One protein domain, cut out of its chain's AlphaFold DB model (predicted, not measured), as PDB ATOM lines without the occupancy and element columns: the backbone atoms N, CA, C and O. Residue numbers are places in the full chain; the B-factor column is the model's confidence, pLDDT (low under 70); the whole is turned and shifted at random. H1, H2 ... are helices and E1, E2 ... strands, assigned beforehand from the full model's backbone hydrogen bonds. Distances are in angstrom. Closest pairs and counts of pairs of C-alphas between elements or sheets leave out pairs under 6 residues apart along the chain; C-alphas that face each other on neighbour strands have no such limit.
ATOM      1  N   ILE A  47     -12.885 -28.515  51.609       97.38
ATOM      2  CA  ILE A  47     -12.103 -27.540  50.854       97.38
ATOM      3  C   ILE A  47     -13.095 -26.548  50.231       97.38
ATOM      4  O   ILE A  47     -13.848 -26.937  49.340       97.38
ATOM      5  N   PRO A  48     -13.157 -25.289  50.694       97.00
ATOM      6  CA  PRO A  48     -14.052 -24.297  50.109       97.00
ATOM      7  C   PRO A  48     -13.623 -23.939  48.681       97.00
ATOM      8  O   PRO A  48     -12.433 -23.942  48.346       97.00
ATOM      9  N   VAL A  49     -14.601 -23.608  47.843       98.00
ATOM     10  CA  VAL A  49     -14.387 -23.205  46.454       98.00
ATOM     11  C   VAL A  49     -14.921 -21.794  46.258       98.00
ATOM     12  O   VAL A  49     -16.072 -21.501  46.570       98.00
ATOM     13  N   ASP A  50     -14.076 -20.930  45.706       97.00
ATOM     14  CA  ASP A  50     -14.467 -19.600  45.256       97.00
ATOM     15  C   ASP A  50     -14.688 -19.640  43.738       97.00
ATOM     16  O   ASP A  50     -13.736 -19.744  42.958       97.00
ATOM     17  N   LYS A  51     -15.960 -19.601  43.322       97.19
ATOM     18  CA  LYS A  51     -16.360 -19.701  41.911       97.19
ATOM     19  C   LYS A  51     -15.767 -18.571  41.064       97.19
ATOM     20  O   LYS A  51     -15.382 -18.823  39.925       97.19
ATOM     21  N   GLU A  52     -15.657 -17.355  41.599       97.38
ATOM     22  CA  GLU A  52     -15.115 -16.216  40.853       97.38
ATOM     23  C   GLU A  52     -13.618 -16.394  40.605       97.38
ATOM     24  O   GLU A  52     -13.157 -16.234  39.475       97.38
ATOM     25  N   ILE A  53     -12.858 -16.799  41.626       97.50
ATOM     26  CA  ILE A  53     -11.416 -17.053  41.494       97.50
ATOM     27  C   ILE A  53     -11.147 -18.209  40.517       97.50
ATOM     28  O   ILE A  53     -10.252 -18.108  39.676       97.50
ATOM     29  N   VAL A  54     -11.929 -19.291  40.593       97.94
ATOM     30  CA  VAL A  54     -11.807 -20.459  39.701       97.94
ATOM     31  C   VAL A  54     -11.986 -20.064  38.233       97.94
ATOM     32  O   VAL A  54     -11.195 -20.489  37.386       97.94
ATOM     33  N   LEU A  55     -12.992 -19.236  37.934       97.81
ATOM     34  CA  LEU A  55     -13.266 -18.758  36.578       97.81
ATOM     35  C   LEU A  55     -12.220 -17.737  36.113       97.81
ATOM     36  O   LEU A  55     -11.671 -17.877  35.022       97.81
ATOM     37  N   ASN A  56     -11.880 -16.758  36.958       97.06
ATOM     38  CA  ASN A  56     -10.916 -15.701  36.629       97.06
ATOM     39  C   ASN A  56      -9.514 -16.249  36.328       97.06
ATOM     40  O   ASN A  56      -8.804 -15.686  35.497       97.06
ATOM     41  N   ASN A  57      -9.118 -17.355  36.968       97.00
ATOM     42  CA  ASN A  57      -7.829 -18.010  36.724       97.00
ATOM     43  C   ASN A  57      -7.887 -19.117  35.657       97.00
ATOM     44  O   ASN A  57      -6.894 -19.817  35.455       97.00
ATOM     45  N   GLY A  58      -9.029 -19.304  34.983       95.25
ATOM     46  CA  GLY A  58      -9.175 -20.283  33.903       95.25
ATOM     47  C   GLY A  58      -9.053 -21.743  34.349       95.25
ATOM     48  O   GLY A  58      -8.710 -22.603  33.538       95.25
ATOM     49  N   ILE A  59      -9.320 -22.045  35.624       97.00
ATOM     50  CA  ILE A  59      -9.315 -23.427  36.135       97.00
ATOM     51  C   ILE A  59     -10.484 -24.209  35.528       97.00
ATOM     52  O   ILE A  59     -10.324 -25.368  35.144       97.00
ATOM     53  N   VAL A  60     -11.634 -23.548  35.393       97.12
ATOM     54  CA  VAL A  60     -12.837 -24.050  34.723       97.12
ATOM     55  C   VAL A  60     -13.246 -23.048  33.644       97.12
ATOM     56  O   VAL A  60     -13.148 -21.838  33.850       97.12
ATOM     57  N   ARG A  61     -13.697 -23.534  32.483       95.50
ATOM     58  CA  ARG A  61     -14.191 -22.669  31.403       95.50
ATOM     59  C   ARG A  61     -15.556 -22.084  31.752       95.50
ATOM     60  O   ARG A  61     -16.369 -22.731  32.400       95.50
ATOM     61  N   GLN A  62     -15.859 -20.910  31.201       95.69
ATOM     62  CA  GLN A  62     -17.133 -20.232  31.449       95.69
ATOM     63  C   GLN A  62     -18.365 -21.083  31.096       95.69
ATOM     64  O   GLN A  62     -19.369 -20.997  31.796       95.69
ATOM     65  N   LYS A  63     -18.280 -21.935  30.059       95.56
ATOM     66  CA  LYS A  63     -19.363 -22.858  29.663       95.56
ATOM     67  C   LYS A  63     -19.756 -23.850  30.767       95.56
ATOM     68  O   LYS A  63     -20.898 -24.277  30.816       95.56
ATOM     69  N   ASP A  64     -18.824 -24.159  31.667       96.75
ATOM     70  CA  ASP A  64     -18.994 -25.126  32.755       96.75
ATOM     71  C   ASP A  64     -19.172 -24.439  34.120       96.75
ATOM     72  O   ASP A  64     -19.120 -25.092  35.162       96.75
ATOM     73  N   ALA A  65     -19.365 -23.114  34.148       97.44
ATOM     74  CA  ALA A  65     -19.434 -22.342  35.387       97.44
ATOM     75  C   ALA A  65     -20.518 -22.857  36.347       97.44
ATOM     76  O   ALA A  65     -20.346 -22.808  37.568       97.44
ATOM     77  N   ASP A  66     -21.633 -23.350  35.817       97.75
ATOM     78  CA  ASP A  66     -22.770 -23.829  36.611       97.75
ATOM     79  C   ASP A  66     -22.544 -25.212  37.230       97.75
ATOM     80  O   ASP A  66     -23.258 -25.592  38.153       97.75
ATOM     81  N   LEU A  67     -21.498 -25.920  36.798       98.00
ATOM     82  CA  LEU A  67     -21.091 -27.207  37.360       98.00
ATOM     83  C   LEU A  67     -20.150 -27.059  38.569       98.00
ATOM     84  O   LEU A  67     -19.839 -28.052  39.230       98.00
ATOM     85  N   ILE A  68     -19.677 -25.840  38.855       98.50
ATOM     86  CA  ILE A  68     -18.737 -25.572  39.948       98.50
ATOM     87  C   ILE A  68     -19.432 -25.774  41.298       98.50
ATOM     88  O   ILE A  68     -20.380 -25.061  41.638       98.50
ATOM     89  N   VAL A  69     -18.921 -26.710  42.097       98.44
ATOM     90  CA  VAL A  69     -19.415 -26.960  43.456       98.44
ATOM     91  C   VAL A  69     -18.908 -25.889  44.433       98.44
ATOM     92  O   VAL A  69     -17.791 -25.403  44.275       98.44
ATOM     93  N   PRO A  70     -19.675 -25.533  45.481       98.06
ATOM     94  CA  PRO A  70     -19.252 -24.534  46.473       98.06
ATOM     95  C   PRO A  70     -18.130 -25.029  47.403       98.06
ATOM     96  O   PRO A  70     -17.474 -24.234  48.078       98.06
ATOM     97  N   TYR A  71     -17.925 -26.344  47.487       97.94
ATOM     98  CA  TYR A  71     -16.864 -26.971  48.266       97.94
ATOM     99  C   TYR A  71     -16.606 -28.404  47.784       97.94
ATOM    100  O   TYR A  71     -17.501 -29.056  47.247       97.94
ATOM    101  N   ILE A  72     -15.400 -28.904  48.038       98.19
ATOM    102  CA  ILE A  72     -15.013 -30.304  47.856       98.19
ATOM    103  C   ILE A  72     -14.902 -30.953  49.235       98.19
ATOM    104  O   ILE A  72     -14.135 -30.491  50.081       98.19
ATOM    105  N   ASP A  73     -15.652 -32.027  49.455       97.06
ATOM    106  CA  ASP A  73     -15.532 -32.857  50.653       97.06
ATOM    107  C   ASP A  73     -14.696 -34.096  50.338       97.06
ATOM    108  O   ASP A  73     -15.025 -34.856  49.425       97.06
ATOM    109  N   ILE A  74     -13.639 -34.314  51.121       96.06
ATOM    110  CA  ILE A  74     -12.814 -35.522  51.059       96.06
ATOM    111  C   ILE A  74     -12.904 -36.306  52.362       96.06
ATOM    112  O   ILE A  74     -13.054 -35.739  53.450       96.06
ATOM    113  N   ARG A  75     -12.768 -37.628  52.247       96.06
ATOM    114  CA  ARG A  75     -12.577 -38.526  53.384       96.06
ATOM    115  C   ARG A  75     -11.197 -39.161  53.295       96.06
ATOM    116  O   ARG A  75     -10.943 -39.971  52.408       96.06
ATOM    117  N   ILE A  76     -10.339 -38.811  54.241       94.69
ATOM    118  CA  ILE A  76      -9.013 -39.393  54.412       94.69
ATOM    119  C   ILE A  76      -9.193 -40.838  54.874       94.69
ATOM    120  O   ILE A  76      -9.769 -41.093  55.929       94.69
ATOM    121  N   LYS A  77      -8.731 -41.783  54.054       90.19
ATOM    122  CA  LYS A  77      -8.759 -43.215  54.372       90.19
ATOM    123  C   LYS A  77      -7.432 -43.626  55.011       90.19
ATOM    124  O   LYS A  77      -6.372 -43.226  54.536       90.19
ATOM    125  N   GLY A  78      -7.502 -44.479  56.032       85.00
ATOM    126  CA  GLY A  78      -6.339 -44.991  56.757       85.00
ATOM    127  C   GLY A  78      -6.071 -44.252  58.069       85.00
ATOM    128  O   GLY A  78      -6.627 -43.192  58.339       85.00
ATOM    129  N   SER A  79      -5.214 -44.834  58.905       82.75
ATOM    130  CA  SER A  79      -4.916 -44.330  60.254       82.75
ATOM    131  C   SER A  79      -3.750 -43.338  60.307       82.75
ATOM    132  O   SER A  79      -3.439 -42.817  61.376       82.75
ATOM    133  N   ALA A  80      -3.086 -43.072  59.177       88.19
ATOM    134  CA  ALA A  80      -1.898 -42.228  59.124       88.19
ATOM    135  C   ALA A  80      -1.817 -41.412  57.829       88.19
ATOM    136  O   ALA A  80      -2.136 -41.894  56.745       88.19
ATOM    137  N   LEU A  81      -1.313 -40.182  57.953       91.62
ATOM    138  CA  LEU A  81      -0.954 -39.318  56.832       91.62
ATOM    139  C   LEU A  81       0.565 -39.204  56.740       91.62
ATOM    140  O   LEU A  81       1.221 -38.683  57.644       91.62
ATOM    141  N   TYR A  82       1.124 -39.662  55.626       91.19
ATOM    142  CA  TYR A  82       2.547 -39.518  55.350       91.19
ATOM    143  C   TYR A  82       2.892 -38.101  54.872       91.19
ATOM    144  O   TYR A  82       2.045 -37.350  54.379       91.19
ATOM    145  N   TRP A  97      -7.099 -21.584  44.774       96.06
ATOM    146  CA  TRP A  97      -7.533 -21.599  43.365       96.06
ATOM    147  C   TRP A  97      -6.868 -20.533  42.464       96.06
ATOM    148  O   TRP A  97      -7.399 -20.177  41.414       96.06
ATOM    149  N   LYS A  98      -5.682 -20.025  42.835       96.19
ATOM    150  CA  LYS A  98      -4.937 -19.024  42.046       96.19
ATOM    151  C   LYS A  98      -4.195 -19.617  40.857       96.19
ATOM    152  O   LYS A  98      -3.885 -18.906  39.904       96.19
ATOM    153  N   ARG A  99      -3.848 -20.903  40.926       96.62
ATOM    154  CA  ARG A  99      -3.153 -21.630  39.860       96.62
ATOM    155  C   ARG A  99      -3.794 -23.004  39.659       96.62
ATOM    156  O   ARG A  99      -4.236 -23.606  40.639       96.62
ATOM    157  N   PRO A 100      -3.820 -23.532  38.427       96.56
ATOM    158  CA  PRO A 100      -4.169 -24.927  38.200       96.56
ATOM    159  C   PRO A 100      -3.219 -25.870  38.949       96.56
ATOM    160  O   PRO A 100      -2.002 -25.662  38.949       96.56
ATOM    161  N   ILE A 101      -3.773 -26.913  39.567       97.44
ATOM    162  CA  ILE A 101      -3.013 -28.012  40.172       97.44
ATOM    163  C   ILE A 101      -3.168 -29.221  39.259       97.44
ATOM    164  O   ILE A 101      -4.292 -29.601  38.937       97.44
ATOM    165  N   TYR A 102      -2.045 -29.808  38.854       96.75
ATOM    166  CA  TYR A 102      -2.005 -30.979  37.988       96.75
ATOM    167  C   TYR A 102      -1.369 -32.163  38.709       96.75
ATOM    168  O   TYR A 102      -0.370 -32.007  39.413       96.75
ATOM    169  N   PHE A 103      -1.926 -33.343  38.471       95.31
ATOM    170  CA  PHE A 103      -1.359 -34.629  38.840       95.31
ATOM    171  C   PHE A 103      -0.894 -35.350  37.576       95.31
ATOM    172  O   PHE A 103      -1.557 -35.304  36.534       95.31
ATOM    173  N   SER A 104       0.248 -36.024  37.665       91.75
ATOM    174  CA  SER A 104       0.638 -37.008  36.660       91.75
ATOM    175  C   SER A 104      -0.254 -38.244  36.782       91.75
ATOM    176  O   SER A 104      -0.621 -38.627  37.892       91.75
ATOM    177  N   GLY A 105      -0.565 -38.884  35.656       85.56
ATOM    178  CA  GLY A 105      -1.158 -40.223  35.666       85.56
ATOM    179  C   GLY A 105      -0.175 -41.301  36.146       85.56
ATOM    180  O   GLY A 105       0.956 -41.008  36.534       85.56
ATOM    181  N   GLY A 106      -0.611 -42.563  36.098       79.81
ATOM    182  CA  GLY A 106       0.204 -43.733  36.465       79.81
ATOM    183  C   GLY A 106       0.131 -44.135  37.941       79.81
ATOM    184  O   GLY A 106       0.705 -45.149  38.328       79.81
ATOM    185  N   ALA A 107      -0.596 -43.372  38.755       81.69
ATOM    186  CA  ALA A 107      -0.948 -43.735  40.119       81.69
ATOM    187  C   ALA A 107      -2.424 -44.147  40.201       81.69
ATOM    188  O   ALA A 107      -3.256 -43.611  39.466       81.69
ATOM    189  N   PHE A 108      -2.757 -45.067  41.111       78.69
ATOM    190  CA  PHE A 108      -4.113 -45.624  41.223       78.69
ATOM    191  C   PHE A 108      -4.694 -45.559  42.629       78.69
ATOM    192  O   PHE A 108      -5.894 -45.771  42.786       78.69
ATOM    193  N   SER A 109      -3.915 -45.256  43.667       88.06
ATOM    194  CA  SER A 109      -4.469 -45.146  45.015       88.06
ATOM    195  C   SER A 109      -5.192 -43.807  45.192       88.06
ATOM    196  O   SER A 109      -4.846 -42.800  44.576       88.06
ATOM    197  N   ASP A 110      -6.261 -43.775  45.990       90.00
ATOM    198  CA  ASP A 110      -7.047 -42.545  46.185       90.00
ATOM    199  C   ASP A 110      -6.205 -41.416  46.789       90.00
ATOM    200  O   ASP A 110      -6.375 -40.251  46.436       90.00
ATOM    201  N   ASP A 111      -5.276 -41.758  47.677       92.56
ATOM    202  CA  ASP A 111      -4.387 -40.815  48.341       92.56
ATOM    203  C   ASP A 111      -3.331 -40.222  47.393       92.56
ATOM    204  O   ASP A 111      -2.881 -39.101  47.633       92.56
ATOM    205  N   ASP A 112      -2.992 -40.887  46.281       92.38
ATOM    206  CA  ASP A 112      -2.143 -40.299  45.230       92.38
ATOM    207  C   ASP A 112      -2.767 -39.058  44.593       92.38
ATOM    208  O   ASP A 112      -2.052 -38.142  44.194       92.38
ATOM    209  N   TYR A 113      -4.096 -38.983  44.594       94.12
ATOM    210  CA  TYR A 113      -4.862 -37.820  44.154       94.12
ATOM    211  C   TYR A 113      -5.538 -37.125  45.334       94.12
ATOM    212  O   TYR A 113      -6.571 -36.479  45.157       94.12
ATOM    213  N   ILE A 114      -4.986 -37.282  46.548       94.94
ATOM    214  CA  ILE A 114      -5.469 -36.672  47.799       94.94
ATOM    215  C   ILE A 114      -6.990 -36.803  47.989       94.94
ATOM    216  O   ILE A 114      -7.661 -35.879  48.449       94.94
ATOM    217  N   TRP A 115      -7.517 -37.982  47.640       95.38
ATOM    218  CA  TRP A 115      -8.928 -38.375  47.709       95.38
ATOM    219  C   TRP A 115      -9.874 -37.500  46.869       95.38
ATOM    220  O   TRP A 115     -11.059 -37.401  47.178       95.38
ATOM    221  N   MET A 116      -9.367 -36.886  45.795       95.94
ATOM    222  CA  MET A 116     -10.112 -35.990  44.900       95.94
ATOM    223  C   MET A 116     -10.217 -36.499  43.455       95.94
ATOM    224  O   MET A 116     -10.392 -35.698  42.543       95.94
ATOM    225  N   LYS A 117     -10.146 -37.818  43.217       94.38
ATOM    226  CA  LYS A 117     -10.276 -38.386  41.859       94.38
ATOM    227  C   LYS A 117     -11.571 -37.979  41.142       94.38
ATOM    228  O   LYS A 117     -11.542 -37.711  39.945       94.38
ATOM    229  N   ASP A 118     -12.661 -37.832  41.895       95.69
ATOM    230  CA  ASP A 118     -13.961 -37.362  41.392       95.69
ATOM    231  C   ASP A 118     -13.955 -35.889  40.933       95.69
ATOM    232  O   ASP A 118     -14.974 -35.369  40.493       95.69
ATOM    233  N   TYR A 119     -12.843 -35.174  41.094       97.44
ATOM    234  CA  TYR A 119     -12.701 -33.745  40.804       97.44
ATOM    235  C   TYR A 119     -11.550 -33.494  39.827       97.44
ATOM    236  O   TYR A 119     -10.912 -32.442  39.842       97.44
ATOM    237  N   LEU A 120     -11.235 -34.484  38.992       97.12
ATOM    238  CA  LEU A 120     -10.186 -34.380  37.988       97.12
ATOM    239  C   LEU A 120     -10.766 -34.034  36.614       97.12
ATOM    240  O   LEU A 120     -11.918 -34.323  36.299       97.12
ATOM    241  N   GLN A 121      -9.934 -33.428  35.779       97.12
ATOM    242  CA  GLN A 121     -10.164 -33.237  34.355       97.12
ATOM    243  C   GLN A 121      -8.924 -33.709  33.597       97.12
ATOM    244  O   GLN A 121      -7.815 -33.284  33.923       97.12
ATOM    245  N   LEU A 122      -9.105 -34.577  32.605       96.00
ATOM    246  CA  LEU A 122      -8.031 -34.987  31.711       96.00
ATOM    247  C   LEU A 122      -7.710 -33.840  30.741       96.00
ATOM    248  O   LEU A 122      -8.531 -33.460  29.909       96.00
ATOM    249  N   ASP A 123      -6.499 -33.306  30.862       94.56
ATOM    250  CA  ASP A 123      -5.947 -32.230  30.042       94.56
ATOM    251  C   ASP A 123      -4.665 -32.760  29.375       94.56
ATOM    252  O   ASP A 123      -3.560 -32.721  29.929       94.56
ATOM    253  N   GLY A 124      -4.812 -33.297  28.170       93.38
ATOM    254  CA  GLY A 124      -3.736 -33.938  27.426       93.38
ATOM    255  C   GLY A 124      -3.271 -35.241  28.086       93.38
ATOM    256  O   GLY A 124      -3.852 -36.296  27.868       93.38
ATOM    257  N   MET A 125      -2.188 -35.174  28.859       92.25
ATOM    258  CA  MET A 125      -1.575 -36.334  29.536       92.25
ATOM    259  C   MET A 125      -1.569 -36.192  31.063       92.25
ATOM    260  O   MET A 125      -0.961 -36.996  31.769       92.25
ATOM    261  N   CYS A 126      -2.191 -35.137  31.588       94.12
ATOM    262  CA  CYS A 126      -2.196 -34.823  33.010       94.12
ATOM    263  C   CYS A 126      -3.625 -34.609  33.506       94.12
ATOM    264  O   CYS A 126      -4.515 -34.222  32.752       94.12
ATOM    265  N   TYR A 127      -3.819 -34.808  34.805       95.88
ATOM    266  CA  TYR A 127      -5.105 -34.620  35.459       95.88
ATOM    267  C   TYR A 127      -5.125 -33.297  36.215       95.88
ATOM    268  O   TYR A 127      -4.425 -33.134  37.213       95.88
ATOM    269  N   LYS A 128      -5.925 -32.342  35.749       97.38
ATOM    270  CA  LYS A 128      -6.146 -31.057  36.418       97.38
ATOM    271  C   LYS A 128      -7.190 -31.209  37.517       97.38
ATOM    272  O   LYS A 128      -8.276 -31.715  37.258       97.38
ATOM    273  N   LEU A 129      -6.909 -30.700  38.712       97.88
ATOM    274  CA  LEU A 129      -7.914 -30.557  39.762       97.88
ATOM    275  C   LEU A 129      -8.901 -29.440  39.398       97.88
ATOM    276  O   LEU A 129      -8.508 -28.278  39.265       97.88
ATOM    277  N   VAL A 130     -10.182 -29.782  39.285       98.00
ATOM    278  CA  VAL A 130     -11.282 -28.854  39.008       98.00
ATOM    279  C   VAL A 130     -12.416 -29.060  40.014       98.00
ATOM    280  O   VAL A 130     -12.743 -30.192  40.347       98.00
ATOM    281  N   PRO A 131     -13.087 -28.003  40.496       97.81
ATOM    282  CA  PRO A 131     -14.202 -28.134  41.433       97.81
ATOM    283  C   PRO A 131     -15.510 -28.523  40.723       97.81
ATOM    284  O   PRO A 131     -16.545 -27.900  40.933       97.81
ATOM    285  N   ILE A 132     -15.467 -29.541  39.864       98.19
ATOM    286  CA  ILE A 132     -16.629 -30.139  39.203       98.19
ATOM    287  C   ILE A 132     -16.638 -31.610  39.579       98.19
ATOM    288  O   ILE A 132     -15.673 -32.320  39.305       98.19
ATOM    289  N   LYS A 133     -17.726 -32.068  40.198       97.31
ATOM    290  CA  LYS A 133     -17.838 -33.464  40.607       97.31
ATOM    291  C   LYS A 133     -18.204 -34.340  39.410       97.31
ATOM    292  O   LYS A 133     -19.321 -34.264  38.912       97.31
ATOM    293  N   THR A 134     -17.273 -35.185  39.000       94.81
ATOM    294  CA  THR A 134     -17.434 -36.232  37.989       94.81
ATOM    295  C   THR A 134     -17.014 -37.552  38.630       94.81
ATOM    296  O   THR A 134     -15.815 -37.796  38.746       94.81
ATOM    297  N   PRO A 135     -17.966 -38.361  39.134       91.88
ATOM    298  CA  PRO A 135     -17.643 -39.625  39.786       91.88
ATOM    299  C   PRO A 135     -16.807 -40.516  38.868       91.88
ATOM    300  O   PRO A 135     -17.139 -40.647  37.693       91.88
ATOM    301  N   VAL A 136     -15.748 -41.122  39.407       86.69
ATOM    302  CA  VAL A 136     -15.011 -42.155  38.668       86.69
ATOM    303  C   VAL A 136     -15.914 -43.370  38.486       86.69
ATOM    304  O   VAL A 136     -16.547 -43.819  39.451       86.69
ATOM    305  N   ASP A 137     -15.967 -43.896  37.264       84.06
ATOM    306  CA  ASP A 137     -16.702 -45.124  36.997       84.06
ATOM    307  C   ASP A 137     -16.068 -46.289  37.766       84.06
ATOM    308  O   ASP A 137     -14.852 -46.465  37.807       84.06
ATOM    309  N   LYS A 138     -16.904 -47.084  38.430       77.56
ATOM    310  CA  LYS A 138     -16.441 -48.278  39.138       77.56
ATOM    311  C   LYS A 138     -16.096 -49.407  38.179       77.56
ATOM    312  O   LYS A 138     -15.291 -50.253  38.558       77.56
ATOM    313  N   ALA A 139     -16.734 -49.432  37.013       70.12
ATOM    314  CA  ALA A 139     -16.506 -50.433  35.989       70.12
ATOM    315  C   ALA A 139     -15.178 -50.156  35.263       70.12
ATOM    316  O   ALA A 139     -14.370 -51.065  35.087       70.12
ATOM    317  N   ASN A 140     -14.867 -48.872  35.041       75.38
ATOM    318  CA  ASN A 140     -13.581 -48.418  34.519       75.38
ATOM    319  C   ASN A 140     -12.874 -47.423  35.472       75.38
ATOM    320  O   ASN A 140     -12.831 -46.213  35.227       75.38
ATOM    321  N   PRO A 141     -12.264 -47.910  36.573       71.56
ATOM    322  CA  PRO A 141     -11.635 -47.058  37.588       71.56
ATOM    323  C   PRO A 141     -10.361 -46.346  37.103       71.56
ATOM    324  O   PRO A 141      -9.797 -45.516  37.828       71.56
ATOM    325  N   PHE A 142      -9.882 -46.692  35.907       73.50
ATOM    326  CA  PHE A 142      -8.709 -46.102  35.273       73.50
ATOM    327  C   PHE A 142      -9.055 -44.818  34.509       73.50
ATOM    328  O   PHE A 142      -8.221 -43.906  34.450       73.50
ATOM    329  N   ASP A 143     -10.302 -44.686  34.053       82.62
ATOM    330  CA  ASP A 143     -10.815 -43.506  33.359       82.62
ATOM    331  C   ASP A 143     -11.263 -42.426  34.340       82.62
ATOM    332  O   ASP A 143     -12.429 -42.065  34.497       82.62
ATOM    333  N   MET A 144     -10.272 -41.865  35.028       88.88
ATOM    334  CA  MET A 144     -10.497 -40.795  35.985       88.88
ATOM    335  C   MET A 144     -10.650 -39.428  35.313       88.88
ATOM    336  O   MET A 144     -10.002 -39.105  34.309       88.88
ATOM    337  N   GLY A 145     -11.478 -38.592  35.933       92.56
ATOM    338  CA  GLY A 145     -11.703 -37.204  35.558       92.56
ATOM    339  C   GLY A 145     -12.586 -37.002  34.327       92.56
ATOM    340  O   GLY A 145     -12.730 -37.871  33.479       92.56
ATOM    341  N   ARG A 146     -13.174 -35.813  34.209       95.06
ATOM    342  CA  ARG A 146     -13.948 -35.415  33.023       95.06
ATOM    343  C   ARG A 146     -13.046 -35.100  31.830       95.06
ATOM    344  O   ARG A 146     -11.872 -34.782  32.003       95.06
ATOM    345  N   VAL A 147     -13.630 -35.056  30.635       96.25
ATOM    346  CA  VAL A 147     -12.973 -34.550  29.419       96.25
ATOM    347  C   VAL A 147     -13.647 -33.248  28.982       96.25
ATOM    348  O   VAL A 147     -14.854 -33.213  28.739       96.25
ATOM    349  N   ASP A 148     -12.871 -32.167  28.886       96.69
ATOM    350  CA  ASP A 148     -13.268 -30.946  28.172       96.69
ATOM    351  C   ASP A 148     -12.782 -31.072  26.726       96.69
ATOM    352  O   ASP A 148     -11.613 -30.810  26.435       96.69
TER     353      ASP A 148
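AT A GLANCE: This is residues 47 to 82 and 97 to 148 of the 345 residues of an uncharacterized protein of Flavobacteriaceae bacterium (UniProt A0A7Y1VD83). This domain has little regular structure: loops surround a small three-stranded sheet, with short helices H1 and H2 at one end and strand E1 away from the sheet. The 88 printed residues, 32 in named elements of mixed class, run H1, H2, E1, E2, H3, E3, E4; the sheet is E2-E4-E3, antiparallel. It is compact, radius of gyration of the C-alphas 13.0 A, spanning 36 by 26 by 20 A.

IN THESE COORDINATES: H1, residues 51 to 56, begins at C-alpha 51 (-16.360, -19.701, 41.911). H2 is 62 to 67, E1 71 to 75 (13.3 A), E2 102 to 104, H3 110 to 113, E3 120 to 123; E4, 126 to 129, ends at (-7.914, -30.557, 39.762).

HOW THE PARTS SIT: H1 and H2, a hairpin, only just touch, with 3 pairs of C-alphas within 8 A, closest Leu 55 and Gln 62, 6.6 A. H2 has 0 of 2 O i to N i+4 pairs within hydrogen-bond range, 2 of 3 to N i+3. N 103 and O 127 are 2.8 A apart between E2 and E4, N 121 and O 128 2.8 A in hairpin E3-E4. H3 only grazes the sheet.

THE WHOLE: Residues 83 to 96 are cut out, a 23.8 A gap between C-alphas. No printed residue is under 70 pLDDT.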